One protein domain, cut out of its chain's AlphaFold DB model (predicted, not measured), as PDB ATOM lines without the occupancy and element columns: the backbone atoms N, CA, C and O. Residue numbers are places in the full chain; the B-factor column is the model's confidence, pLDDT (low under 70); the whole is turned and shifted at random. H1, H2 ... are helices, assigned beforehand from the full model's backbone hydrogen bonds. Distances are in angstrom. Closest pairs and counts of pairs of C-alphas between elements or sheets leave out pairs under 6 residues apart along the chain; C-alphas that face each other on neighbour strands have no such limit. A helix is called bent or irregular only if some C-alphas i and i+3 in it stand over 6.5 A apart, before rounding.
ATOM      1  N   ALA A 228     -10.962  22.096  17.511       92.50
ATOM      2  CA  ALA A 228      -9.710  22.378  18.229       92.50
ATOM      3  C   ALA A 228      -8.466  21.792  17.540       92.50
ATOM      4  O   ALA A 228      -7.446  22.460  17.435       92.50
ATOM      5  N   ARG A 229      -8.584  20.582  16.974       93.94
ATOM      6  CA  ARG A 229      -7.506  19.931  16.216       93.94
ATOM      7  C   ARG A 229      -7.013  20.771  15.028       93.94
ATOM      8  O   ARG A 229      -5.824  20.773  14.761       93.94
ATOM      9  N   ILE A 230      -7.908  21.452  14.307       95.12
ATOM     10  CA  ILE A 230      -7.531  22.291  13.156       95.12
ATOM     11  C   ILE A 230      -6.784  23.535  13.636       95.12
ATOM     12  O   ILE A 230      -5.778  23.902  13.041       95.12
ATOM     13  N   VAL A 231      -7.253  24.158  14.719       95.94
ATOM     14  CA  VAL A 231      -6.584  25.327  15.302       95.94
ATOM     15  C   VAL A 231      -5.188  24.961  15.802       95.94
ATOM     16  O   VAL A 231      -4.218  25.634  15.462       95.94
ATOM     17  N   ASP A 232      -5.082  23.877  16.572       95.19
ATOM     18  CA  ASP A 232      -3.813  23.401  17.120       95.19
ATOM     19  C   ASP A 232      -2.840  22.989  15.987       95.19
ATOM     20  O   ASP A 232      -1.653  23.306  16.070       95.19
ATOM     21  N   ASP A 233      -3.326  22.375  14.894       95.19
ATOM     22  CA  ASP A 233      -2.517  22.064  13.700       95.19
ATOM     23  C   ASP A 233      -1.990  23.354  13.010       95.19
ATOM     24  O   ASP A 233      -0.831  23.392  12.588       95.19
ATOM     25  N   GLU A 234      -2.795  24.425  12.899       96.19
ATOM     26  CA  GLU A 234      -2.355  25.707  12.309       96.19
ATOM     27  C   GLU A 234      -1.351  26.445  13.214       96.19
ATOM     28  O   GLU A 234      -0.338  26.939  12.713       96.19
ATOM     29  N   LEU A 235      -1.568  26.468  14.536       96.69
ATOM     30  CA  LEU A 235      -0.612  27.027  15.505       96.69
ATOM     31  C   LEU A 235       0.723  26.271  15.466       96.69
ATOM     32  O   LEU A 235       1.783  26.890  15.364       96.69
ATOM     33  N   GLU A 236       0.690  24.934  15.483       95.75
ATOM     34  CA  GLU A 236       1.893  24.099  15.400       95.75
ATOM     35  C   GLU A 236       2.631  24.282  14.066       95.75
ATOM     36  O   GLU A 236       3.866  24.342  14.034       95.75
ATOM     37  N   GLY A 237       1.888  24.416  12.965       95.44
ATOM     38  CA  GLY A 237       2.441  24.730  11.652       95.44
ATOM     39  C   GLY A 237       3.161  26.079  11.624       95.44
ATOM     40  O   GLY A 237       4.262  26.171  11.072       95.44
ATOM     41  N   ALA A 238       2.579  27.103  12.250       95.25
ATOM     42  CA  ALA A 238       3.127  28.456  12.278       95.25
ATOM     43  C   ALA A 238       4.426  28.562  13.098       95.25
ATOM     44  O   ALA A 238       5.348  29.274  12.703       95.25
ATOM     45  N   VAL A 239       4.553  27.799  14.190       96.19
ATOM     46  CA  VAL A 239       5.751  27.802  15.057       96.19
ATOM     47  C   VAL A 239       6.813  26.769  14.664       96.19
ATOM     48  O   VAL A 239       7.794  26.569  15.383       96.19
ATOM     49  N   LYS A 240       6.667  26.106  13.511       96.06
ATOM     50  CA  LYS A 240       7.644  25.122  13.022       96.06
ATOM     51  C   LYS A 240       9.095  25.647  12.992       96.06
ATOM     52  O   LYS A 240       9.956  24.899  13.462       96.06
ATOM     53  N   PRO A 241       9.394  26.877  12.520       96.38
ATOM     54  CA  PRO A 241      10.760  27.408  12.551       96.38
ATOM     55  C   PRO A 241      11.330  27.489  13.974       96.38
ATOM     56  O   PRO A 241      12.478  27.123  14.206       96.38
ATOM     57  N   LEU A 242      10.501  27.864  14.955       95.25
ATOM     58  CA  LEU A 242      10.913  27.975  16.355       95.25
ATOM     59  C   LEU A 242      11.280  26.609  16.959       95.25
ATOM     60  O   LEU A 242      12.253  26.501  17.706       95.25
ATOM     61  N   TYR A 243      10.560  25.542  16.594       97.25
ATOM     62  CA  TYR A 243      10.960  24.181  16.967       97.25
ATOM     63  C   TYR A 243      12.320  23.785  16.384       97.25
ATOM     64  O   TYR A 243      13.116  23.160  17.082       97.25
ATOM     65  N   GLU A 244      12.576  24.117  15.116       97.38
ATOM     66  CA  GLU A 244      13.841  23.801  14.439       97.38
ATOM     67  C   GLU A 244      15.020  24.531  15.108       97.38
ATOM     68  O   GLU A 244      16.074  23.931  15.337       97.38
ATOM     69  N   GLU A 245      14.825  25.788  15.517       97.19
ATOM     70  CA  GLU A 245      15.805  26.552  16.297       97.19
ATOM     71  C   GLU A 245      16.091  25.918  17.666       97.19
ATOM     72  O   GLU A 245      17.255  25.696  18.016       97.19
ATOM     73  N   VAL A 246      15.044  25.580  18.428       97.81
ATOM     74  CA  VAL A 246      15.168  24.939  19.748       97.81
ATOM     75  C   VAL A 246      15.886  23.594  19.651       97.81
ATOM     76  O   VAL A 246      16.769  23.298  20.463       97.81
ATOM     77  N   GLU A 247      15.545  22.775  18.657       97.50
ATOM     78  CA  GLU A 247      16.167  21.469  18.433       97.50
ATOM     79  C   GLU A 247      17.656  21.600  18.075       97.50
ATOM     80  O   GLU A 247      18.500  20.881  18.630       97.50
ATOM     81  N   SER A 248      17.993  22.555  17.205       98.00
ATOM     82  CA  SER A 248      19.369  22.856  16.797       98.00
ATOM     83  C   SER A 248      20.229  23.343  17.972       98.00
ATOM     84  O   SER A 248      21.312  22.801  18.231       98.00
ATOM     85  N   ALA A 249      19.728  24.306  18.751       98.00
ATOM     86  CA  ALA A 249      20.432  24.849  19.912       98.00
ATOM     87  C   ALA A 249      20.592  23.799  21.028       98.00
ATOM     88  O   ALA A 249      21.682  23.628  21.578       98.00
ATOM     89  N   THR A 250      19.550  23.005  21.299       98.19
ATOM     90  CA  THR A 250      19.611  21.905  22.280       98.19
ATOM     91  C   THR A 250      20.617  20.830  21.870       98.19
ATOM     92  O   THR A 250      21.344  20.300  22.715       98.19
ATOM     93  N   THR A 251      20.697  20.503  20.578       97.88
ATOM     94  CA  THR A 251      21.685  19.545  20.056       97.88
ATOM     95  C   THR A 251      23.105  20.083  20.222       97.88
ATOM     96  O   THR A 251      23.970  19.376  20.735       97.88
ATOM     97  N   THR A 252      23.322  21.362  19.918       97.62
ATOM     98  CA  THR A 252      24.615  22.031  20.106       97.62
ATOM     99  C   THR A 252      25.033  22.065  21.584       97.62
ATOM    100  O   THR A 252      26.176  21.748  21.930       97.62
ATOM    101  N   ALA A 253      24.106  22.380  22.494       97.44
ATOM    102  CA  ALA A 253      24.339  22.325  23.937       97.44
ATOM    103  C   ALA A 253      24.690  20.902  24.404       97.44
ATOM    104  O   ALA A 253      25.632  20.705  25.178       97.44
ATOM    105  N   ARG A 254      23.982  19.887  23.891       97.06
ATOM    106  CA  ARG A 254      24.273  18.474  24.169       97.06
ATOM    107  C   ARG A 254      25.688  18.099  23.730       97.06
ATOM    108  O   ARG A 254      26.407  17.477  24.512       97.06
ATOM    109  N   ASP A 255      26.112  18.514  22.542       96.31
ATOM    110  CA  ASP A 255      27.453  18.237  22.021       96.31
ATOM    111  C   ASP A 255      28.545  18.907  22.860       96.31
ATOM    112  O   ASP A 255      29.580  18.292  23.140       96.31
ATOM    113  N   HIS A 256      28.307  20.127  23.352       96.12
ATOM    114  CA  HIS A 256      29.194  20.774  24.319       96.12
ATOM    115  C   HIS A 256      29.265  20.023  25.650       96.12
ATOM    116  O   HIS A 256      30.362  19.854  26.188       96.12
ATOM    117  N   CYS A 257      28.136  19.531  26.166       92.50
ATOM    118  CA  CYS A 257      28.109  18.725  27.384       92.50
ATOM    119  C   CYS A 257      28.902  17.417  27.203       92.50
ATOM    120  O   CYS A 257      29.710  17.064  28.063       92.50
ATOM    121  N   LEU A 258      28.719  16.721  26.075       91.00
ATOM    122  CA  LEU A 258      29.438  15.483  25.743       91.00
ATOM    123  C   LEU A 258      30.931  15.717  25.475       91.00
ATOM    124  O   LEU A 258      31.755  14.865  25.804       91.00
ATOM    125  N   SER A 259      31.283  16.885  24.937       92.50
ATOM    126  CA  SER A 259      32.664  17.322  24.688       92.50
ATOM    127  C   SER A 259      33.311  17.992  25.904       92.50
ATOM    128  O   SER A 259      34.265  18.760  25.761       92.50
ATOM    129  N   ASP A 260      32.798  17.714  27.104       90.31
ATOM    130  CA  ASP A 260      33.387  18.120  28.377       90.31
ATOM    131  C   ASP A 260      33.419  19.654  28.600       90.31
ATOM    132  O   ASP A 260      34.262  20.189  29.326       90.31
ATOM    133  N   ARG A 261      32.466  20.396  28.018       93.75
ATOM    134  CA  ARG A 261      32.276  21.853  28.186       93.75
ATOM    135  C   ARG A 261      30.914  22.185  28.824       93.75
ATOM    136  O   ARG A 261      30.103  22.873  28.203       93.75
ATOM    137  N   PRO A 262      30.652  21.758  30.076       93.75
ATOM    138  CA  PRO A 262      29.336  21.908  30.699       93.75
ATOM    139  C   PRO A 262      28.915  23.365  30.923       93.75
ATOM    140  O   PRO A 262      27.732  23.656  30.831       93.75
ATOM    141  N   SER A 263      29.863  24.288  31.158       94.00
ATOM    142  CA  SER A 263      29.577  25.731  31.278       94.00
ATOM    143  C   SER A 263      28.878  26.274  30.032       94.00
ATOM    144  O   SER A 263      27.780  26.802  30.142       94.00
ATOM    145  N   ARG A 264      29.468  26.038  28.852       95.50
ATOM    146  CA  ARG A 264      28.907  26.502  27.579       95.50
ATOM    147  C   ARG A 264      27.581  25.817  27.252       95.50
ATOM    148  O   ARG A 264      26.696  26.456  26.707       95.50
ATOM    149  N   ALA A 265      27.447  24.530  27.581       96.06
ATOM    150  CA  ALA A 265      26.201  23.798  27.378       96.06
ATOM    151  C   ALA A 265      25.039  24.409  28.176       96.06
ATOM    152  O   ALA A 265      23.990  24.674  27.600       96.06
ATOM    153  N   GLY A 266      25.231  24.666  29.474       94.50
ATOM    154  CA  GLY A 266      24.190  25.283  30.297       94.50
ATOM    155  C   GLY A 266      23.901  26.737  29.916       94.50
ATOM    156  O   GLY A 266      22.740  27.120  29.911       94.50
ATOM    157  N   GLU A 267      24.921  27.510  29.521       95.00
ATOM    158  CA  GLU A 267      24.743  28.874  28.989       95.00
ATOM    159  C   GLU A 267      23.858  28.877  27.733       95.00
ATOM    160  O   GLU A 267      22.873  29.600  27.707       95.00
ATOM    161  N   ILE A 268      24.107  27.999  26.750       97.38
ATOM    162  CA  ILE A 268      23.241  27.884  25.557       97.38
ATOM    163  C   ILE A 268      21.803  27.522  25.945       97.38
ATOM    164  O   ILE A 268      20.859  28.086  25.399       97.38
ATOM    165  N   ILE A 269      21.611  26.583  26.883       97.62
ATOM    166  CA  ILE A 269      20.251  26.222  27.301       97.62
ATOM    167  C   ILE A 269      19.535  27.426  27.921       97.62
ATOM    168  O   ILE A 269      18.406  27.709  27.532       97.62
ATOM    169  N   LEU A 270      20.168  28.135  28.856       94.00
ATOM    170  CA  LEU A 270      19.532  29.252  29.555       94.00
ATOM    171  C   LEU A 270      19.331  30.485  28.669       94.00
ATOM    172  O   LEU A 270      18.285  31.113  28.746       94.00
ATOM    173  N   GLU A 271      20.317  30.836  27.847       93.88
ATOM    174  CA  GLU A 271      20.311  32.088  27.079       93.88
ATOM    175  C   GLU A 271      19.584  31.946  25.737       93.88
ATOM    176  O   GLU A 271      19.001  32.908  25.246       93.88
ATOM    177  N   GLU A 272      19.606  30.757  25.122       95.94
ATOM    178  CA  GLU A 272      19.054  30.551  23.780       95.94
ATOM    179  C   GLU A 272      17.811  29.650  23.784       95.94
ATOM    180  O   GLU A 272      16.843  29.934  23.077       95.94
ATOM    181  N   VAL A 273      17.814  28.551  24.547       97.31
ATOM    182  CA  VAL A 273      16.742  27.543  24.474       97.31
ATOM    183  C   VAL A 273      15.551  27.888  25.366       97.31
ATOM    184  O   VAL A 273      14.418  27.772  24.909       97.31
ATOM    185  N   VAL A 274      15.782  28.310  26.612       94.94
ATOM    186  CA  VAL A 274      14.711  28.600  27.582       94.94
ATOM    187  C   VAL A 274      13.757  29.698  27.089       94.94
ATOM    188  O   VAL A 274      12.569  29.387  27.006       94.94
ATOM    189  N   PRO A 275      14.216  30.880  26.629       92.00
ATOM    190  CA  PRO A 275      13.303  31.924  26.146       92.00
ATOM    191  C   PRO A 275      12.431  31.453  24.969       92.00
ATOM    192  O   PRO A 275      11.238  31.733  24.877       92.00
ATOM    193  N   ARG A 276      13.004  30.643  24.069       94.06
ATOM    194  CA  ARG A 276      12.266  30.056  22.939       94.06
ATOM    195  C   ARG A 276      11.268  28.984  23.381       94.06
ATOM    196  O   ARG A 276      10.201  28.860  22.783       94.06
ATOM    197  N   LEU A 277      11.601  28.194  24.403       94.81
ATOM    198  CA  LEU A 277      10.690  27.212  24.995       94.81
ATOM    199  C   LEU A 277       9.540  27.877  25.752       94.81
ATOM    200  O   LEU A 277       8.436  27.337  25.737       94.81
ATOM    201  N   GLU A 278       9.779  29.014  26.399       90.56
ATOM    202  CA  GLU A 278       8.740  29.832  27.032       90.56
ATOM    203  C   GLU A 278       7.759  30.336  25.971       90.56
ATOM    204  O   GLU A 278       6.568  30.032  26.062       90.56
ATOM    205  N   ARG A 279       8.266  30.917  24.874       90.88
ATOM    206  CA  ARG A 279       7.444  31.302  23.713       90.88
ATOM    207  C   ARG A 279       6.669  30.125  23.107       90.88
ATOM    208  O   ARG A 279       5.476  30.243  22.830       90.88
ATOM    209  N   LEU A 280       7.301  28.958  22.932       94.44
ATOM    210  CA  LEU A 280       6.598  27.743  22.489       94.44
ATOM    211  C   LEU A 280       5.529  27.302  23.489       94.44
ATOM    212  O   LEU A 280       4.479  26.827  23.080       94.44
ATOM    213  N   THR A 281       5.776  27.429  24.788       91.88
ATOM    214  CA  THR A 281       4.818  27.018  25.820       91.88
ATOM    215  C   THR A 281       3.589  27.927  25.822       91.88
ATOM    216  O   THR A 281       2.485  27.413  25.984       91.88
ATOM    217  N   ALA A 282       3.764  29.227  25.570       88.94
ATOM    218  CA  ALA A 282       2.664  30.173  25.398       88.94
ATOM    219  C   ALA A 282       1.834  29.869  24.134       88.94
ATOM    220  O   ALA A 282       0.611  29.754  24.194       88.94
ATOM    221  N   LEU A 283       2.497  29.662  22.990       93.06
ATOM    222  CA  LEU A 283       1.825  29.449  21.702       93.06
ATOM    223  C   LEU A 283       1.236  28.045  21.535       93.06
ATOM    224  O   LEU A 283       0.136  27.894  21.012       93.06
ATOM    225  N   VAL A 284       1.964  27.011  21.954       95.44
ATOM    226  CA  VAL A 284       1.657  25.585  21.753       95.44
ATOM    227  C   VAL A 284       1.999  24.790  23.027       95.44
ATOM    228  O   VAL A 284       3.007  24.082  23.087       95.44
ATOM    229  N   PRO A 285       1.167  24.868  24.081       92.62
ATOM    230  CA  PRO A 285       1.505  24.341  25.399       92.62
ATOM    231  C   PRO A 285       1.694  22.815  25.396       92.62
ATOM    232  O   PRO A 285       0.970  22.098  24.696       92.62
ATOM    233  N   PRO A 286       2.599  22.272  26.236       92.94
ATOM    234  CA  PRO A 286       2.915  20.841  26.271       92.94
ATOM    235  C   PRO A 286       1.717  19.954  26.638       92.94
ATOM    236  O   PRO A 286       1.663  18.801  26.216       92.94
ATOM    237  N   ALA A 287       0.728  20.495  27.361       88.88
ATOM    238  CA  ALA A 287      -0.520  19.801  27.686       88.88
ATOM    239  C   ALA A 287      -1.355  19.434  26.443       88.88
ATOM    240  O   ALA A 287      -2.138  18.488  26.486       88.88
ATOM    241  N   ARG A 288      -1.185  20.173  25.337       90.56
ATOM    242  CA  ARG A 288      -1.863  19.943  24.051       90.56
ATOM    243  C   ARG A 288      -0.909  19.414  22.981       90.56
ATOM    244  O   ARG A 288      -1.298  18.582  22.167       90.56
ATOM    245  N   HIS A 289       0.354  19.843  23.022       93.62
ATOM    246  CA  HIS A 289       1.360  19.537  22.010       93.62
ATOM    247  C   HIS A 289       2.502  18.701  22.590       93.62
ATOM    248  O   HIS A 289       3.431  19.196  23.233       93.62
ATOM    249  N   ARG A 290       2.489  17.402  22.272       93.44
ATOM    250  CA  ARG A 290       3.540  16.456  22.683       93.44
ATOM    251  C   ARG A 290       4.943  16.893  22.245       93.44
ATOM    252  O   ARG A 290       5.924  16.597  22.934       93.44
ATOM    253  N   ARG A 291       5.056  17.576  21.100       95.31
ATOM    254  CA  ARG A 291       6.335  18.065  20.569       95.31
ATOM    255  C   ARG A 291       6.972  19.105  21.498       95.31
ATOM    256  O   ARG A 291       8.161  18.979  21.782       95.31
ATOM    257  N   THR A 292       6.188  20.031  22.054       96.31
ATOM    258  CA  THR A 292       6.646  20.990  23.079       96.31
ATOM    259  C   THR A 292       7.144  20.278  24.326       96.31
ATOM    260  O   THR A 292       8.247  20.562  24.783       96.31
ATOM    261  N   GLY A 293       6.387  19.300  24.839       95.06
ATOM    262  CA  GLY A 293       6.819  18.504  25.997       95.06
ATOM    263  C   GLY A 293       8.163  17.811  25.749       95.06
ATOM    264  O   GLY A 293       9.094  17.948  26.535       95.06
ATOM    265  N   THR A 294       8.316  17.187  24.577       95.94
ATOM    266  CA  THR A 294       9.567  16.520  24.176       95.94
ATOM    267  C   THR A 294      10.752  17.492  24.096       95.94
ATOM    268  O   THR A 294      11.861  17.151  24.512       95.94
ATOM    269  N   ALA A 295      10.540  18.703  23.571       96.88
ATOM    270  CA  ALA A 295      11.576  19.731  23.497       96.88
ATOM    271  C   ALA A 295      12.001  20.221  24.895       96.88
ATOM    272  O   ALA A 295      13.200  20.318  25.171       96.88
ATOM    273  N   ARG A 296      11.031  20.447  25.796       97.25
ATOM    274  CA  ARG A 296      11.279  20.826  27.198       97.25
ATOM    275  C   ARG A 296      12.070  19.756  27.950       97.25
ATOM    276  O   ARG A 296      13.101  20.070  28.543       97.25
ATOM    277  N   ASP A 297      11.659  18.492  27.853       96.75
ATOM    278  CA  ASP A 297      12.377  17.368  28.469       96.75
ATOM    279  C   ASP A 297      13.800  17.229  27.906       96.75
ATOM    280  O   ASP A 297      14.762  17.013  28.647       96.75
ATOM    281  N   GLY A 298      13.972  17.424  26.594       96.75
ATOM    282  CA  GLY A 298      15.281  17.428  25.945       96.75
ATOM    283  C   GLY A 298      16.240  18.469  26.531       96.75
ATOM    284  O   GLY A 298      17.400  18.143  26.806       96.75
ATOM    285  N   ALA A 299      15.757  19.693  26.760       97.88
ATOM    286  CA  ALA A 299      16.522  20.764  27.397       97.88
ATOM    287  C   ALA A 299      16.798  20.470  28.882       97.88
ATOM    288  O   ALA A 299      17.943  20.603  29.326       97.88
ATOM    289  N   ALA A 300      15.799  19.981  29.628       97.75
ATOM    290  CA  ALA A 300      15.937  19.587  31.031       97.75
ATOM    291  C   ALA A 300      17.041  18.535  31.227       97.75
ATOM    292  O   ALA A 300      17.895  18.673  32.104       97.75
ATOM    293  N   ILE A 301      17.087  17.516  30.360       97.44
ATOM    294  CA  ILE A 301      18.117  16.469  30.385       97.44
ATOM    295  C   ILE A 301      19.515  17.061  30.167       97.44
ATOM    296  O   ILE A 301      20.454  16.708  30.888       97.44
ATOM    297  N   VAL A 302      19.686  17.942  29.175       97.44
ATOM    298  CA  VAL A 302      20.990  18.565  28.884       97.44
ATOM    299  C   VAL A 302      21.437  19.444  30.048       97.44
ATOM    300  O   VAL A 302      22.598  19.357  30.455       97.44
ATOM    301  N   LEU A 303      20.530  20.236  30.617       96.94
ATOM    302  CA  LEU A 303      20.832  21.138  31.724       96.94
ATOM    303  C   LEU A 303      21.177  20.373  33.006       96.94
ATOM    304  O   LEU A 303      22.196  20.662  33.632       96.94
ATOM    305  N   ASN A 304      20.415  19.325  33.334       96.50
ATOM    306  CA  ASN A 304      20.706  18.413  34.443       96.50
ATOM    307  C   ASN A 304      22.093  17.770  34.300       96.50
ATOM    308  O   ASN A 304      22.923  17.848  35.206       96.50
ATOM    309  N   ASN A 305      22.394  17.190  33.134       96.00
ATOM    310  CA  ASN A 305      23.699  16.572  32.880       96.00
ATOM    311  C   ASN A 305      24.845  17.594  32.945       96.00
ATOM    312  O   ASN A 305      25.910  17.298  33.491       96.00
ATOM    313  N   SER A 306      24.620  18.805  32.428       96.81
ATOM    314  CA  SER A 306      25.595  19.898  32.467       96.81
ATOM    315  C   SER A 306      25.850  20.369  33.898       96.81
ATOM    316  O   SER A 306      27.003  20.595  34.263       96.81
ATOM    317  N   ALA A 307      24.810  20.455  34.733       94.94
ATOM    318  CA  ALA A 307      24.920  20.815  36.144       94.94
ATOM    319  C   ALA A 307      25.778  19.799  36.906       94.94
ATOM    320  O   ALA A 307      26.718  20.181  37.609       94.94
ATOM    321  N   MET A 308      25.531  18.505  36.688       93.62
ATOM    322  CA  MET A 308      26.310  17.443  37.324       93.62
ATOM    323  C   MET A 308      27.766  17.430  36.857       93.62
ATOM    324  O   MET A 308      28.678  17.389  37.682       93.62
ATOM    325  N   ALA A 309      28.010  17.566  35.551       92.69
ATOM    326  CA  ALA A 309      29.365  17.651  35.010       92.69
ATOM    327  C   ALA A 309      30.117  18.911  35.487       92.69
ATOM    328  O   ALA A 309      31.331  18.870  35.708       92.69
ATOM    329  N   LEU A 310      29.421  20.039  35.665       92.94
ATOM    330  CA  LEU A 310      30.008  21.264  36.206       92.94
ATOM    331  C   LEU A 310      30.396  21.095  37.679       92.94
ATOM    332  O   LEU A 310      31.519  21.454  38.048       92.94
ATOM    333  N   PHE A 311      29.504  20.520  38.492       90.56
ATOM    334  CA  PHE A 311      29.764  20.244  39.903       90.56
ATOM    335  C   PHE A 311      30.940  19.280  40.075       90.56
ATOM    336  O   PHE A 311      31.868  19.573  40.828       90.56
ATOM    337  N   ASP A 312      30.972  18.195  39.300       87.81
ATOM    338  CA  ASP A 312      32.067  17.225  39.324       87.81
ATOM    339  C   ASP A 312      33.420  17.885  39.023       87.81
ATOM    340  O   ASP A 312      34.431  17.515  39.620       87.81
ATOM    341  N   LYS A 313      33.458  18.909  38.160       87.50
ATOM    342  CA  LYS A 313      34.686  19.630  37.783       87.50
ATOM    343  C   LYS A 313      35.103  20.744  38.732       87.50
ATOM    344  O   LYS A 313      36.304  20.950  38.933       87.50
ATOM    345  N   ARG A 314      34.149  21.525  39.237       87.50
ATOM    346  CA  ARG A 314      34.421  22.775  39.970       87.50
ATOM    347  C   ARG A 314      34.048  22.720  41.451       87.50
ATOM    348  O   ARG A 314      34.391  23.655  42.172       87.50
ATOM    349  N   GLY A 315      33.396  21.655  41.911       86.12
ATOM    350  CA  GLY A 315      32.987  21.486  43.303       86.12
ATOM    351  C   GLY A 315      32.139  22.659  43.798       86.12
ATOM    352  O   GLY A 315      31.319  23.219  43.057       86.12
ATOM    353  N   LEU A 316      32.379  23.084  45.043       84.06
ATOM    354  CA  LEU A 316      31.567  24.114  45.698       84.06
ATOM    355  C   LEU A 316      31.628  25.491  45.027       84.06
ATOM    356  O   LEU A 316      30.695  26.276  45.194       84.06
ATOM    357  N   VAL A 317      32.673  25.789  44.248       85.00
ATOM    358  CA  VAL A 317      32.786  27.066  43.515       85.00
ATOM    359  C   VAL A 317      31.629  27.242  42.526       85.00
ATOM    360  O   VAL A 317      31.217  28.360  42.245       85.00
ATOM    361  N   SER A 318      31.068  26.138  42.027       86.88
ATOM    362  CA  SER A 318      29.942  26.150  41.086       86.88
ATOM    363  C   SER A 318      28.560  26.004  41.734       86.88
ATOM    364  O   SER A 318      27.566  25.982  41.015       86.88
ATOM    365  N   LYS A 319      28.466  25.922  43.071       86.50
ATOM    366  CA  LYS A 319      27.233  25.525  43.780       86.50
ATOM    367  C   LYS A 319      25.995  26.355  43.418       86.50
ATOM    368  O   LYS A 319      24.916  25.788  43.297       86.50
ATOM    369  N   SER A 320      26.140  27.674  43.266       83.81
ATOM    370  CA  SER A 320      25.025  28.578  42.962       83.81
ATOM    371  C   SER A 320      24.468  28.287  41.575       83.81
ATOM    372  O   SER A 320      23.288  27.988  41.443       83.81
ATOM    373  N   ARG A 321      25.353  28.248  40.577       91.19
ATOM    374  CA  ARG A 321      25.008  27.952  39.185       91.19
ATOM    375  C   ARG A 321      24.427  26.546  39.010       91.19
ATOM    376  O   ARG A 321      23.473  26.361  38.277       91.19
ATOM    377  N   VAL A 322      24.963  25.545  39.712       92.06
ATOM    378  CA  VAL A 322      24.424  24.170  39.667       92.06
ATOM    379  C   VAL A 322      23.013  24.113  40.266       92.06
ATOM    380  O   VAL A 322      22.148  23.448  39.704       92.06
ATOM    381  N   ARG A 323      22.758  24.815  41.382       88.88
ATOM    382  CA  ARG A 323      21.412  24.900  41.977       88.88
ATOM    383  C   ARG A 323      20.417  25.569  41.036       88.88
ATOM    384  O   ARG A 323      19.329  25.037  40.862       88.88
ATOM    385  N   GLU A 324      20.810  26.685  40.433       89.44
ATOM    386  CA  GLU A 324      20.025  27.398  39.424       89.44
ATOM    387  C   GLU A 324      19.662  26.468  38.259       89.44
ATOM    388  O   GLU A 324      18.491  26.265  37.971       89.44
ATOM    389  N   TRP A 325      20.649  25.790  37.672       95.19
ATOM    390  CA  TRP A 325      20.429  24.888  36.540       95.19
ATOM    391  C   TRP A 325      19.522  23.703  36.875       95.19
ATOM    392  O   TRP A 325      18.683  23.327  36.062       95.19
ATOM    393  N   LEU A 326      19.661  23.109  38.063       92.81
ATOM    394  CA  LEU A 326      18.768  22.031  38.500       92.81
ATOM    395  C   LEU A 326      17.355  22.541  38.806       92.81
ATOM    396  O   LEU A 326      16.391  21.817  38.563       92.81
ATOM    397  N   ALA A 327      17.214  23.769  39.312       88.69
ATOM    398  CA  ALA A 327      15.910  24.396  39.498       88.69
ATOM    399  C   ALA A 327      15.217  24.611  38.145       88.69
ATOM    400  O   ALA A 327      14.108  24.120  37.963       88.69
ATOM    401  N   THR A 328      15.901  25.203  37.163       92.19
ATOM    402  CA  THR A 328      15.369  25.362  35.800       92.19
ATOM    403  C   THR A 328      15.099  24.014  35.123       92.19
ATOM    404  O   THR A 328      14.080  23.832  34.470       92.19
ATOM    405  N   ALA A 329      15.954  23.002  35.308       95.75
ATOM    406  CA  ALA A 329      15.675  21.664  34.780       95.75
ATOM    407  C   ALA A 329      14.402  21.055  35.394       95.75
ATOM    408  O   ALA A 329      13.693  20.319  34.714       95.75
ATOM    409  N   THR A 330      14.098  21.382  36.655       92.12
ATOM    410  CA  THR A 330      12.869  20.937  37.328       92.12
ATOM    411  C   THR A 330      11.638  21.589  36.705       92.12
ATOM    412  O   THR A 330      10.645  20.905  36.497       92.12
ATOM    413  N   THR A 331      11.695  22.884  36.377       91.38
ATOM    414  CA  THR A 331      10.554  23.583  35.759       91.38
ATOM    415  C   THR A 331      10.294  23.111  34.328       91.38
ATOM    416  O   THR A 331       9.154  23.112  33.866       91.38
ATOM    417  N   LEU A 332      11.335  22.678  33.611       93.69
ATOM    418  CA  LEU A 332      11.216  22.168  32.244       93.69
ATOM    419  C   LEU A 332      10.713  20.717  32.180       93.69
ATOM    420  O   LEU A 332       9.927  20.397  31.286       93.69
ATOM    421  N   ALA A 333      11.157  19.854  33.096       93.31
ATOM    422  CA  ALA A 333      10.866  18.423  33.066       93.31
ATOM    423  C   ALA A 333       9.367  18.125  33.229       93.31
ATOM    424  O   ALA A 333       8.718  18.594  34.158       93.31
ATOM    425  N   SER A 334       8.826  17.311  32.327       90.88
ATOM    426  CA  SER A 334       7.434  16.847  32.339       90.88
ATOM    427  C   SER A 334       7.340  15.319  32.278       90.88
ATOM    428  O   SER A 334       6.407  14.735  32.827       90.88
ATOM    429  N   ASP A 335       8.310  14.648  31.650       91.25
ATOM    430  CA  ASP A 335       8.389  13.186  31.625       91.25
ATOM    431  C   ASP A 335       8.779  12.613  33.010       91.25
ATOM    432  O   ASP A 335       9.788  13.040  33.583       91.25
ATOM    433  N   PRO A 336       8.056  11.605  33.549       92.06
ATOM    434  CA  PRO A 336       8.305  11.069  34.892       92.06
ATOM    435  C   PRO A 336       9.739  10.585  35.142       92.06
ATOM    436  O   PRO A 336      10.256  10.729  36.252       92.06
ATOM    437  N   HIS A 337      10.406  10.019  34.130       91.19
ATOM    438  CA  HIS A 337      11.799   9.596  34.281       91.19
ATOM    439  C   HIS A 337      12.746  10.791  34.359       91.19
ATOM    440  O   HIS A 337      13.704  10.762  35.136       91.19
ATOM    441  N   THR A 338      12.486  11.833  33.572       91.00
ATOM    442  CA  THR A 338      13.268  13.073  33.600       91.00
ATOM    443  C   THR A 338      13.083  13.809  34.925       91.00
ATOM    444  O   THR A 338      14.081  14.164  35.549       91.00
ATOM    445  N   VAL A 339      11.840  13.948  35.402       90.50
ATOM    446  CA  VAL A 339      11.514  14.549  36.708       90.50
ATOM    447  C   VAL A 339      12.267  13.835  37.829       90.50
ATOM    448  O   VAL A 339      13.059  14.464  38.530       90.50
ATOM    449  N   SER A 340      12.125  12.509  37.928       89.94
ATOM    450  CA  SER A 340      12.805  11.712  38.956       89.94
ATOM    451  C   SER A 340      14.329  11.865  38.899       89.94
ATOM    452  O   SER A 340      14.968  12.033  39.934       89.94
ATOM    453  N   ALA A 341      14.931  11.875  37.705       90.62
ATOM    454  CA  ALA A 341      16.377  12.032  37.569       90.62
ATOM    455  C   ALA A 341      16.879  13.420  38.015       90.62
ATOM    456  O   ALA A 341      17.961  13.523  38.601       90.62
ATOM    457  N   VAL A 342      16.127  14.488  37.724       90.06
ATOM    458  CA  VAL A 342      16.460  15.855  38.159       90.06
ATOM    459  C   VAL A 342      16.306  15.982  39.674       90.06
ATOM    460  O   VAL A 342      17.193  16.520  40.343       90.06
ATOM    461  N   GLU A 343      15.217  15.451  40.228       89.88
ATOM    462  CA  GLU A 343      14.949  15.473  41.666       89.88
ATOM    463  C   GLU A 343      15.997  14.696  42.464       89.88
ATOM    464  O   GLU A 343      16.522  15.232  43.440       89.88
ATOM    465  N   ASP A 344      16.377  13.497  42.016       89.00
ATOM    466  CA  ASP A 344      17.417  12.680  42.649       89.00
ATOM    467  C   ASP A 344      18.766  13.415  42.688       89.00
ATOM    468  O   ASP A 344      19.460  13.440  43.716       89.00
ATOM    469  N   ASN A 345      19.144  14.062  41.583       91.06
ATOM    470  CA  ASN A 345      20.376  14.846  41.500       91.06
ATOM    471  C   ASN A 345      20.326  16.080  42.409       91.06
ATOM    472  O   ASN A 345      21.295  16.364  43.121       91.06
ATOM    473  N   ARG A 346      19.190  16.786  42.441       90.06
ATOM    474  CA  ARG A 346      18.963  17.948  43.312       90.06
ATOM    475  C   ARG A 346      19.000  17.562  44.789       90.06
ATOM    476  O   ARG A 346      19.676  18.229  45.575       90.06
ATOM    477  N   ALA A 347      18.340  16.468  45.166       83.38
ATOM    478  CA  ALA A 347      18.360  15.926  46.520       83.38
ATOM    479  C   ALA A 347      19.782  15.525  46.933       83.38
ATOM    480  O   ALA A 347      20.250  15.911  48.007       83.38
ATOM    481  N   THR A 348      20.509  14.841  46.046       86.31
ATOM    482  CA  THR A 348      21.899  14.448  46.305       86.31
ATOM    483  C   THR A 348      22.804  15.666  46.498       86.31
ATOM    484  O   THR A 348      23.589  15.704  47.446       86.31
ATOM    485  N   LEU A 349      22.683  16.693  45.649       86.56
ATOM    486  CA  LEU A 349      23.443  17.935  45.797       86.56
ATOM    487  C   LEU A 349      23.150  18.611  47.140       86.56
ATOM    488  O   LEU A 349      24.077  18.991  47.854       86.56
ATOM    489  N   ASN A 350      21.874  18.742  47.505       82.75
ATOM    490  CA  ASN A 350      21.474  19.357  48.767       82.75
ATOM    491  C   ASN A 350      22.022  18.592  49.974       82.75
ATOM    492  O   ASN A 350      22.525  19.212  50.910       82.75
ATOM    493  N   GLN A 351      22.018  17.260  49.923       83.00
ATOM    494  CA  GLN A 351      22.602  16.433  50.971       83.00
ATOM    495  C   GLN A 351      24.118  16.638  51.092       83.00
ATOM    496  O   GLN A 351      24.628  16.808  52.198       83.00
ATOM    497  N   VAL A 352      24.845  16.681  49.971       83.81
ATOM    498  CA  VAL A 352      26.292  16.962  49.964       83.81
ATOM    499  C   VAL A 352      26.594  18.331  50.568       83.81
ATOM    500  O   VAL A 352      27.495  18.455  51.399       83.81
ATOM    501  N   LEU A 353      25.838  19.354  50.171       82.81
ATOM    502  CA  LEU A 353      26.020  20.717  50.665       82.81
ATOM    503  C   LEU A 353      25.714  20.818  52.165       82.81
ATOM    504  O   LEU A 353      26.507  21.414  52.888       82.81
ATOM    505  N   SER A 354      24.648  20.169  52.636       79.94
ATOM    506  CA  SER A 354      24.290  20.114  54.059       79.94
ATOM    507  C   SER A 354      25.377  19.446  54.906       79.94
ATOM    508  O   SER A 354      25.760  19.975  55.949       79.94
ATOM    509  N   VAL A 355      25.950  18.326  54.442       82.75
ATOM    510  CA  VAL A 355      27.050  17.646  55.149       82.75
ATOM    511  C   VAL A 355      28.283  18.547  55.262       82.75
ATOM    512  O   VAL A 355      28.922  18.591  56.315       82.75
ATOM    513  N   LEU A 356      28.627  19.278  54.199       81.00
ATOM    514  CA  LEU A 356      29.778  20.187  54.193       81.00
ATOM    515  C   LEU A 356      29.554  21.411  55.082       81.00
ATOM    516  O   LEU A 356      30.474  21.831  55.780       81.00
ATOM    517  N   GLU A 357      28.345  21.962  55.082       81.44
ATOM    518  CA  GLU A 357      27.957  23.070  55.951       81.44
ATOM    519  C   GLU A 357      27.996  22.656  57.424       81.44
ATOM    520  O   GLU A 357      28.668  23.303  58.221       81.44
ATOM    521  N   HIS A 358      27.414  21.503  57.764       81.88
ATOM    522  CA  HIS A 358      27.488  20.945  59.112       81.88
ATOM    523  C   HIS A 358      28.934  20.684  59.557       81.88
ATOM    524  O   HIS A 358      29.316  21.018  60.678       81.88
ATOM    525  N   THR A 359      29.765  20.135  58.663       83.12
ATOM    526  CA  THR A 359      31.203  19.929  58.911       83.12
ATOM    527  C   THR A 359      31.893  21.253  59.223       83.12
ATOM    528  O   THR A 359      32.682  21.320  60.162       83.12
ATOM    529  N   ARG A 360      31.595  22.313  58.461       83.44
ATOM    530  CA  ARG A 360      32.166  23.646  58.677       83.44
ATOM    531  C   ARG A 360      31.764  24.205  60.039       83.44
ATOM    532  O   ARG A 360      32.645  24.570  60.805       83.44
ATOM    533  N   THR A 361      30.478  24.161  60.385       80.56
ATOM    534  CA  THR A 361      29.991  24.602  61.700       80.56
ATOM    535  C   THR A 361      30.667  23.844  62.844       80.56
ATOM    536  O   THR A 361      31.073  24.450  63.830       80.56
ATOM    537  N   GLN A 362      30.840  22.525  62.718       84.25
ATOM    538  CA  GLN A 362      31.552  21.728  63.723       84.25
ATOM    539  C   GLN A 362      33.036  22.101  63.827       84.25
ATOM    540  O   GLN A 362      33.587  22.125  64.926       84.25
ATOM    541  N   VAL A 363      33.694  22.386  62.701       84.50
ATOM    542  CA  VAL A 363      35.081  22.868  62.684       84.50
ATOM    543  C   VAL A 363      35.189  24.220  63.379       84.50
ATOM    544  O   VAL A 363      36.047  24.357  64.248       84.50
ATOM    545  N   ASP A 364      34.306  25.167  63.065       79.25
ATOM    546  CA  ASP A 364      34.289  26.504  63.665       79.25
ATOM    547  C   ASP A 364      34.083  26.414  65.187       79.25
ATOM    548  O   ASP A 364      34.891  26.939  65.951       79.25
ATOM    549  N   GLN A 365      33.113  25.611  65.646       82.12
ATOM    550  CA  GLN A 365      32.893  25.341  67.075       82.12
ATOM    551  C   GLN A 365      34.125  24.737  67.759       82.12
ATOM    552  O   GLN A 365      34.487  25.130  68.867       82.12
ATOM    553  N   LEU A 366      34.789  23.768  67.118       83.25
ATOM    554  CA  LEU A 366      36.005  23.154  67.656       83.25
ATOM    555  C   LEU A 366      37.163  24.154  67.740       83.25
ATOM    556  O   LEU A 366      37.972  24.058  68.662       83.25
ATOM    557  N   VAL A 367      37.256  25.092  66.799       83.38
ATOM    558  CA  VAL A 367      38.256  26.164  66.811       83.38
ATOM    559  C   VAL A 367      37.967  27.163  67.930       83.38
ATOM    560  O   VAL A 367      38.887  27.487  68.680       83.38
ATOM    561  N   GLU A 368      36.710  27.574  68.112       82.56
ATOM    562  CA  GLU A 368      36.283  28.492  69.179       82.56
ATOM    563  C   GLU A 368      36.615  27.963  70.582       82.56
ATOM    564  O   GLU A 368      37.088  28.711  71.436       82.56
ATOM    565  N   VAL A 369      36.455  26.655  70.818       87.75
ATOM    566  CA  VAL A 369      36.804  26.021  72.105       87.75
ATOM    567  C   VAL A 369      38.284  25.613  72.217       87.75
ATOM    568  O   VAL A 369      38.650  24.829  73.096       87.75
ATOM    569  N   GLY A 370      39.148  26.091  71.313       84.25
ATOM    570  CA  GLY A 370      40.596  25.849  71.333       84.25
ATOM    571  C   GLY A 370      41.030  24.427  70.946       84.25
ATOM    572  O   GLY A 370      42.170  24.030  71.193       84.25
ATOM    573  N   ARG A 371      40.149  23.625  70.336       88.38
ATOM    574  CA  ARG A 371      40.391  22.224  69.934       88.38
ATOM    575  C   ARG A 371      40.761  22.081  68.453       88.38
ATOM    576  O   ARG A 371      40.330  21.142  67.778       88.38
ATOM    577  N   THR A 372      41.635  22.948  67.949       88.56
ATOM    578  CA  THR A 372      42.042  22.995  66.531       88.56
ATOM    579  C   THR A 372      42.611  21.666  66.005       88.56
ATOM    580  O   THR A 372      42.354  21.285  64.866       88.56
ATOM    581  N   GLU A 373      43.325  20.889  66.827       83.88
ATOM    582  CA  GLU A 373      43.846  19.565  66.427       83.88
ATOM    583  C   GLU A 373      42.759  18.500  66.216       83.88
ATOM    584  O   GLU A 373      42.930  17.549  65.446       83.88
ATOM    585  N   VAL A 374      41.622  18.633  66.901       86.38
ATOM    586  CA  VAL A 374      40.466  17.751  66.694       86.38
ATOM    587  C   VAL A 374      39.786  18.111  65.374       86.38
ATOM    588  O   VAL A 374      39.540  17.214  64.568       86.38
ATOM    589  N   ALA A 375      39.604  19.408  65.102       86.19
ATOM    590  CA  ALA A 375      39.080  19.903  63.829       86.19
ATOM    591  C   ALA A 375      39.944  19.449  62.636       86.19
ATOM    592  O   ALA A 375      39.429  18.915  61.652       86.19
ATOM    593  N   ARG A 376      41.279  19.541  62.750       88.75
ATOM    594  CA  ARG A 376      42.212  19.042  61.723       88.75
ATOM    595  C   ARG A 376      42.078  17.539  61.489       88.75
ATOM    596  O   ARG A 376      42.054  17.101  60.339       88.75
ATOM    597  N   ARG A 377      41.993  16.724  62.549       88.06
ATOM    598  CA  ARG A 377      41.805  15.265  62.411       88.06
ATOM    599  C   ARG A 377      40.499  14.924  61.705       88.06
ATOM    600  O   ARG A 377      40.510  14.063  60.828       88.06
ATOM    601  N   MET A 378      39.420  15.621  62.046       86.94
ATOM    602  CA  MET A 378      38.114  15.461  61.412       86.94
ATOM    603  C   MET A 378      38.168  15.791  59.913       86.94
ATOM    604  O   MET A 378      37.784  14.959  59.092       86.94
ATOM    605  N   LEU A 379      38.734  16.945  59.541       89.50
ATOM    606  CA  LEU A 379      38.890  17.335  58.136       89.50
ATOM    607  C   LEU A 379      39.814  16.387  57.358       89.50
ATOM    608  O   LEU A 379      39.508  16.037  56.222       89.50
ATOM    609  N   ARG A 380      40.914  15.896  57.950       89.19
ATOM    610  CA  ARG A 380      41.779  14.887  57.307       89.19
ATOM    611  C   ARG A 380      41.057  13.557  57.100       89.19
ATOM    612  O   ARG A 380      41.270  12.907  56.076       89.19
ATOM    613  N   ASP A 381      40.216  13.137  58.045       87.12
ATOM    614  CA  ASP A 381      39.426  11.919  57.883       87.12
ATOM    615  C   ASP A 381      38.412  12.060  56.745       87.12
ATOM    616  O   ASP A 381      38.351  11.205  55.860       87.12
ATOM    617  N   LEU A 382      37.712  13.195  56.701       85.19
ATOM    618  CA  LEU A 382      36.792  13.526  55.619       85.19
ATOM    619  C   LEU A 382      37.515  13.621  54.265       85.19
ATOM    620  O   LEU A 382      37.065  13.028  53.287       85.19
ATOM    621  N   ARG A 383      38.691  14.261  54.213       87.50
ATOM    622  CA  ARG A 383      39.549  14.321  53.017       87.50
ATOM    623  C   ARG A 383      39.920  12.927  52.508       87.50
ATOM    624  O   ARG A 383      39.868  12.691  51.304       87.50
ATOM    625  N   ARG A 384      40.300  12.000  53.399       85.44
ATOM    626  CA  ARG A 384      40.644  10.613  53.022       85.44
ATOM    627  C   ARG A 384      39.447   9.877  52.432       85.44
ATOM    628  O   ARG A 384      39.605   9.179  51.436       85.44
ATOM    629  N   ARG A 385      38.258  10.063  53.011       80.69
ATOM    630  CA  ARG A 385      37.009   9.479  52.494       80.69
ATOM    631  C   ARG A 385      36.618  10.061  51.134       80.69
ATOM    632  O   ARG A 385      36.080   9.342  50.299       80.69
ATOM    633  N   LEU A 386      36.935  11.332  50.895       80.88
ATOM    634  CA  LEU A 386      36.661  12.061  49.654       80.88
ATOM    635  C   LEU A 386      37.814  12.009  48.632       80.88
ATOM    636  O   LEU A 386      37.806  12.771  47.659       80.88
ATOM    637  N   ALA A 387      38.807  11.136  48.827       75.94
ATOM    638  CA  ALA A 387      39.990  11.063  47.975       75.94
ATOM    639  C   ALA A 387      39.623  10.854  46.493       75.94
ATOM    640  O   ALA A 387      38.912   9.917  46.132       75.94
ATOM    641  N   GLY A 388      40.126  11.743  45.629       70.69
ATOM    642  CA  GLY A 388      39.856  11.730  44.186       70.69
ATOM    643  C   GLY A 388      38.621  12.522  43.742       70.69
ATOM    644  O   GLY A 388      38.391  12.625  42.541       70.69
ATOM    645  N   SER A 389      37.854  13.112  44.667       78.56
ATOM    646  CA  SER A 389      36.774  14.057  44.341       78.56
ATOM    647  C   SER A 389      37.275  15.505  44.292       78.56
ATOM    648  O   SER A 389      38.271  15.860  44.926       78.56
ATOM    649  N   THR A 390      36.559  16.379  43.583       79.38
ATOM    650  CA  THR A 390      36.817  17.828  43.604       79.38
ATOM    651  C   THR A 390      36.493  18.468  44.951       79.38
ATOM    652  O   THR A 390      37.180  19.412  45.334       79.38
ATOM    653  N   LEU A 391      35.574  17.877  45.724       80.31
ATOM    654  CA  LEU A 391      35.271  18.268  47.107       80.31
ATOM    655  C   LEU A 391      36.474  18.131  48.050       80.31
ATOM    656  O   LEU A 391      36.569  18.867  49.029       80.31
ATOM    657  N   ALA A 392      37.436  17.249  47.750       83.31
ATOM    658  CA  ALA A 392      38.669  17.169  48.532       83.31
ATOM    659  C   ALA A 392      39.441  18.500  48.518       83.31
ATOM    660  O   ALA A 392      39.995  18.877  49.541       83.31
ATOM    661  N   LYS A 393      39.415  19.256  47.411       82.31
ATOM    662  CA  LYS A 393      40.065  20.577  47.335       82.31
ATOM    663  C   LYS A 393      39.398  21.607  48.249       82.31
ATOM    664  O   LYS A 393      40.073  22.488  48.773       82.31
ATOM    665  N   ASP A 394      38.087  21.499  48.449       80.81
ATOM    666  CA  ASP A 394      37.357  22.379  49.360       80.81
ATOM    667  C   ASP A 394      37.712  22.077  50.825       80.81
ATOM    668  O   ASP A 394      37.938  23.006  51.600       80.81
ATOM    669  N   ILE A 395      37.860  20.795  51.181       86.38
ATOM    670  CA  ILE A 395      38.387  20.370  52.488       86.38
ATOM    671  C   ILE A 395      39.846  20.809  52.671       86.38
ATOM    672  O   ILE A 395      40.237  21.216  53.763       86.38
ATOM    673  N   ASP A 396      40.647  20.792  51.606       85.69
ATOM    674  CA  ASP A 396      42.038  21.262  51.634       85.69
ATOM    675  C   ASP A 396      42.132  22.756  51.931       85.69
ATOM    676  O   ASP A 396      43.009  23.174  52.683       85.69
ATOM    677  N   ARG A 397      41.206  23.556  51.392       84.38
ATOM    678  CA  ARG A 397      41.100  24.977  51.728       84.38
ATOM    679  C   ARG A 397      40.726  25.174  53.197       84.38
ATOM    680  O   ARG A 397      41.377  25.975  53.853       84.38
ATOM    681  N   MET A 398      39.767  24.410  53.729       86.19
ATOM    682  CA  MET A 398      39.436  24.460  55.164       86.19
ATOM    683  C   MET A 398      40.649  24.082  56.033       86.19
ATOM    684  O   MET A 398      40.930  24.734  57.030       86.19
ATOM    685  N   LEU A 399      41.425  23.065  55.639       87.75
ATOM    686  CA  LEU A 399      42.676  22.702  56.321       87.75
ATOM    687  C   LEU A 399      43.734  23.820  56.248       87.75
ATOM    688  O   LEU A 399      44.444  24.046  57.229       87.75
ATOM    689  N   ALA A 400      43.826  24.525  55.118       84.50
ATOM    690  CA  ALA A 400      44.738  25.653  54.935       84.50
ATOM    691  C   ALA A 400      44.329  26.881  55.769       84.50
ATOM    692  O   ALA A 400      45.195  27.519  56.364       84.50
ATOM    693  N   GLU A 401      43.027  27.173  55.877       84.31
ATOM    694  CA  GLU A 401      42.468  28.216  56.755       84.31
ATOM    695  C   GLU A 401      42.807  27.951  58.236       84.31
ATOM    696  O   GLU A 401      43.057  28.885  58.993       84.31
ATOM    697  N   LEU A 402      42.942  26.678  58.631       85.44
ATOM    698  CA  LEU A 402      43.427  26.268  59.956       85.44
ATOM    699  C   LEU A 402      44.964  26.316  60.114       85.44
ATOM    700  O   LEU A 402      45.485  25.823  61.122       85.44
ATOM    701  N   GLY A 403      45.702  26.884  59.153       72.75
ATOM    702  CA  GLY A 403      47.130  27.203  59.272       72.75
ATOM    703  C   GLY A 403      48.124  26.180  58.705       72.75
ATOM    704  O   GLY A 403      49.304  26.249  59.049       72.75
TER     705      GLY A 403
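What this domain is: This is residues 228 to 403 of the 735 residues of the protein "Putative regulator of septum formation" of Actinophytocola oryzae (UniProt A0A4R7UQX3). This is a long rod of helices: H2, H3 and the first part of H5 pack round H4, which folds back on itself at residues 314 and 315, and H5 runs on past that bundle to the far end, where H6 and H7 fold back beside it. H1 lies at the opposite end, beyond the start of H2. The printed part has 176 residues with seven named helices, H1 to H7 in chain order, and no named strand; its class is all helix. It is loose, with a radius of gyration of the C-alphas of 21.2 A, and the C-alphas span 75 by 28 by 22 A.

Where its parts are: Find C-alpha 228 at (-9.710, 22.378, 18.229), where H1 begins and runs to residue 238. H2 follows, residues 240 to 258, 27.0 A long. H3, residues 262 to 283, was assigned as one helix by its hydrogen bonds but is bent: C-alphas 271 and 274 are 6.6 A apart, leaving arms H3a, residues 262 to 271, and H3b, residues 274 to 283. H4, residues 290 to 332, also one helix by its hydrogen bonds, is bent where C-alphas 313 and 316 are 9.6 A apart; H4a, residues 290 to 313, measures 34.8 A and H4b, residues 316 to 332, 24.5 A. H4b is irregular, with C-alphas 317 and 320 7.9 A apart, and has a kink of 27 degrees near residue 323. From C-alpha 336 at (8.305, 11.069, 34.892), H5 runs 47.6 A to residue 368. H6, residues 372 to 385, measures 20.1 A, and H7, residues 391 to 401, ends at C-alpha 401, (42.468, 28.216, 56.755).

How they stand to each other: Start at H4, the hub: H4a and H4b touch at a shallow tilt of 11 degrees, opposite ways, with Ala 300 and Ala 329 their closest C-alphas at 4.3 A. H2 touches H4a, closest at the C-alphas of Arg 254 and Val 302, 5.7 A. H2 and H3a form a hairpin, with the C-alphas of Ala 253 and Ala 265 4.2 A apart. H3b and H4a form another, closest at Leu 280 and Thr 292, C-alphas 6.8 A apart. H5 touches H4b with residues 339 to 346 alone, closest at the C-alphas of Val 342 and Thr 330, 6.3 A. Farther out, H6 touches H5 with residues 372 to 375 alone, closest at the C-alphas of Ala 375 and Val 363, 5.1 A. H6 and H7 touch, a hairpin at 16 degrees, with the C-alphas of Arg 383 and Ala 392 5.4 A apart. H5 and H7 are near each other; H1 and H5 are apart. Every O i to N i+4 pair is within hydrogen-bond range in H1, H2, H3a, H3b, H4a, H5, H6 and H7; in H4b 11 of 13 are.

The domain as a whole: The two C-alphas farthest apart, those of Ile 230 and Gly 370, are 75.6 A apart. The printed part has no cut, and no link is long. The mean pLDDT of the printed part is 90.3, and no printed residue is under 70.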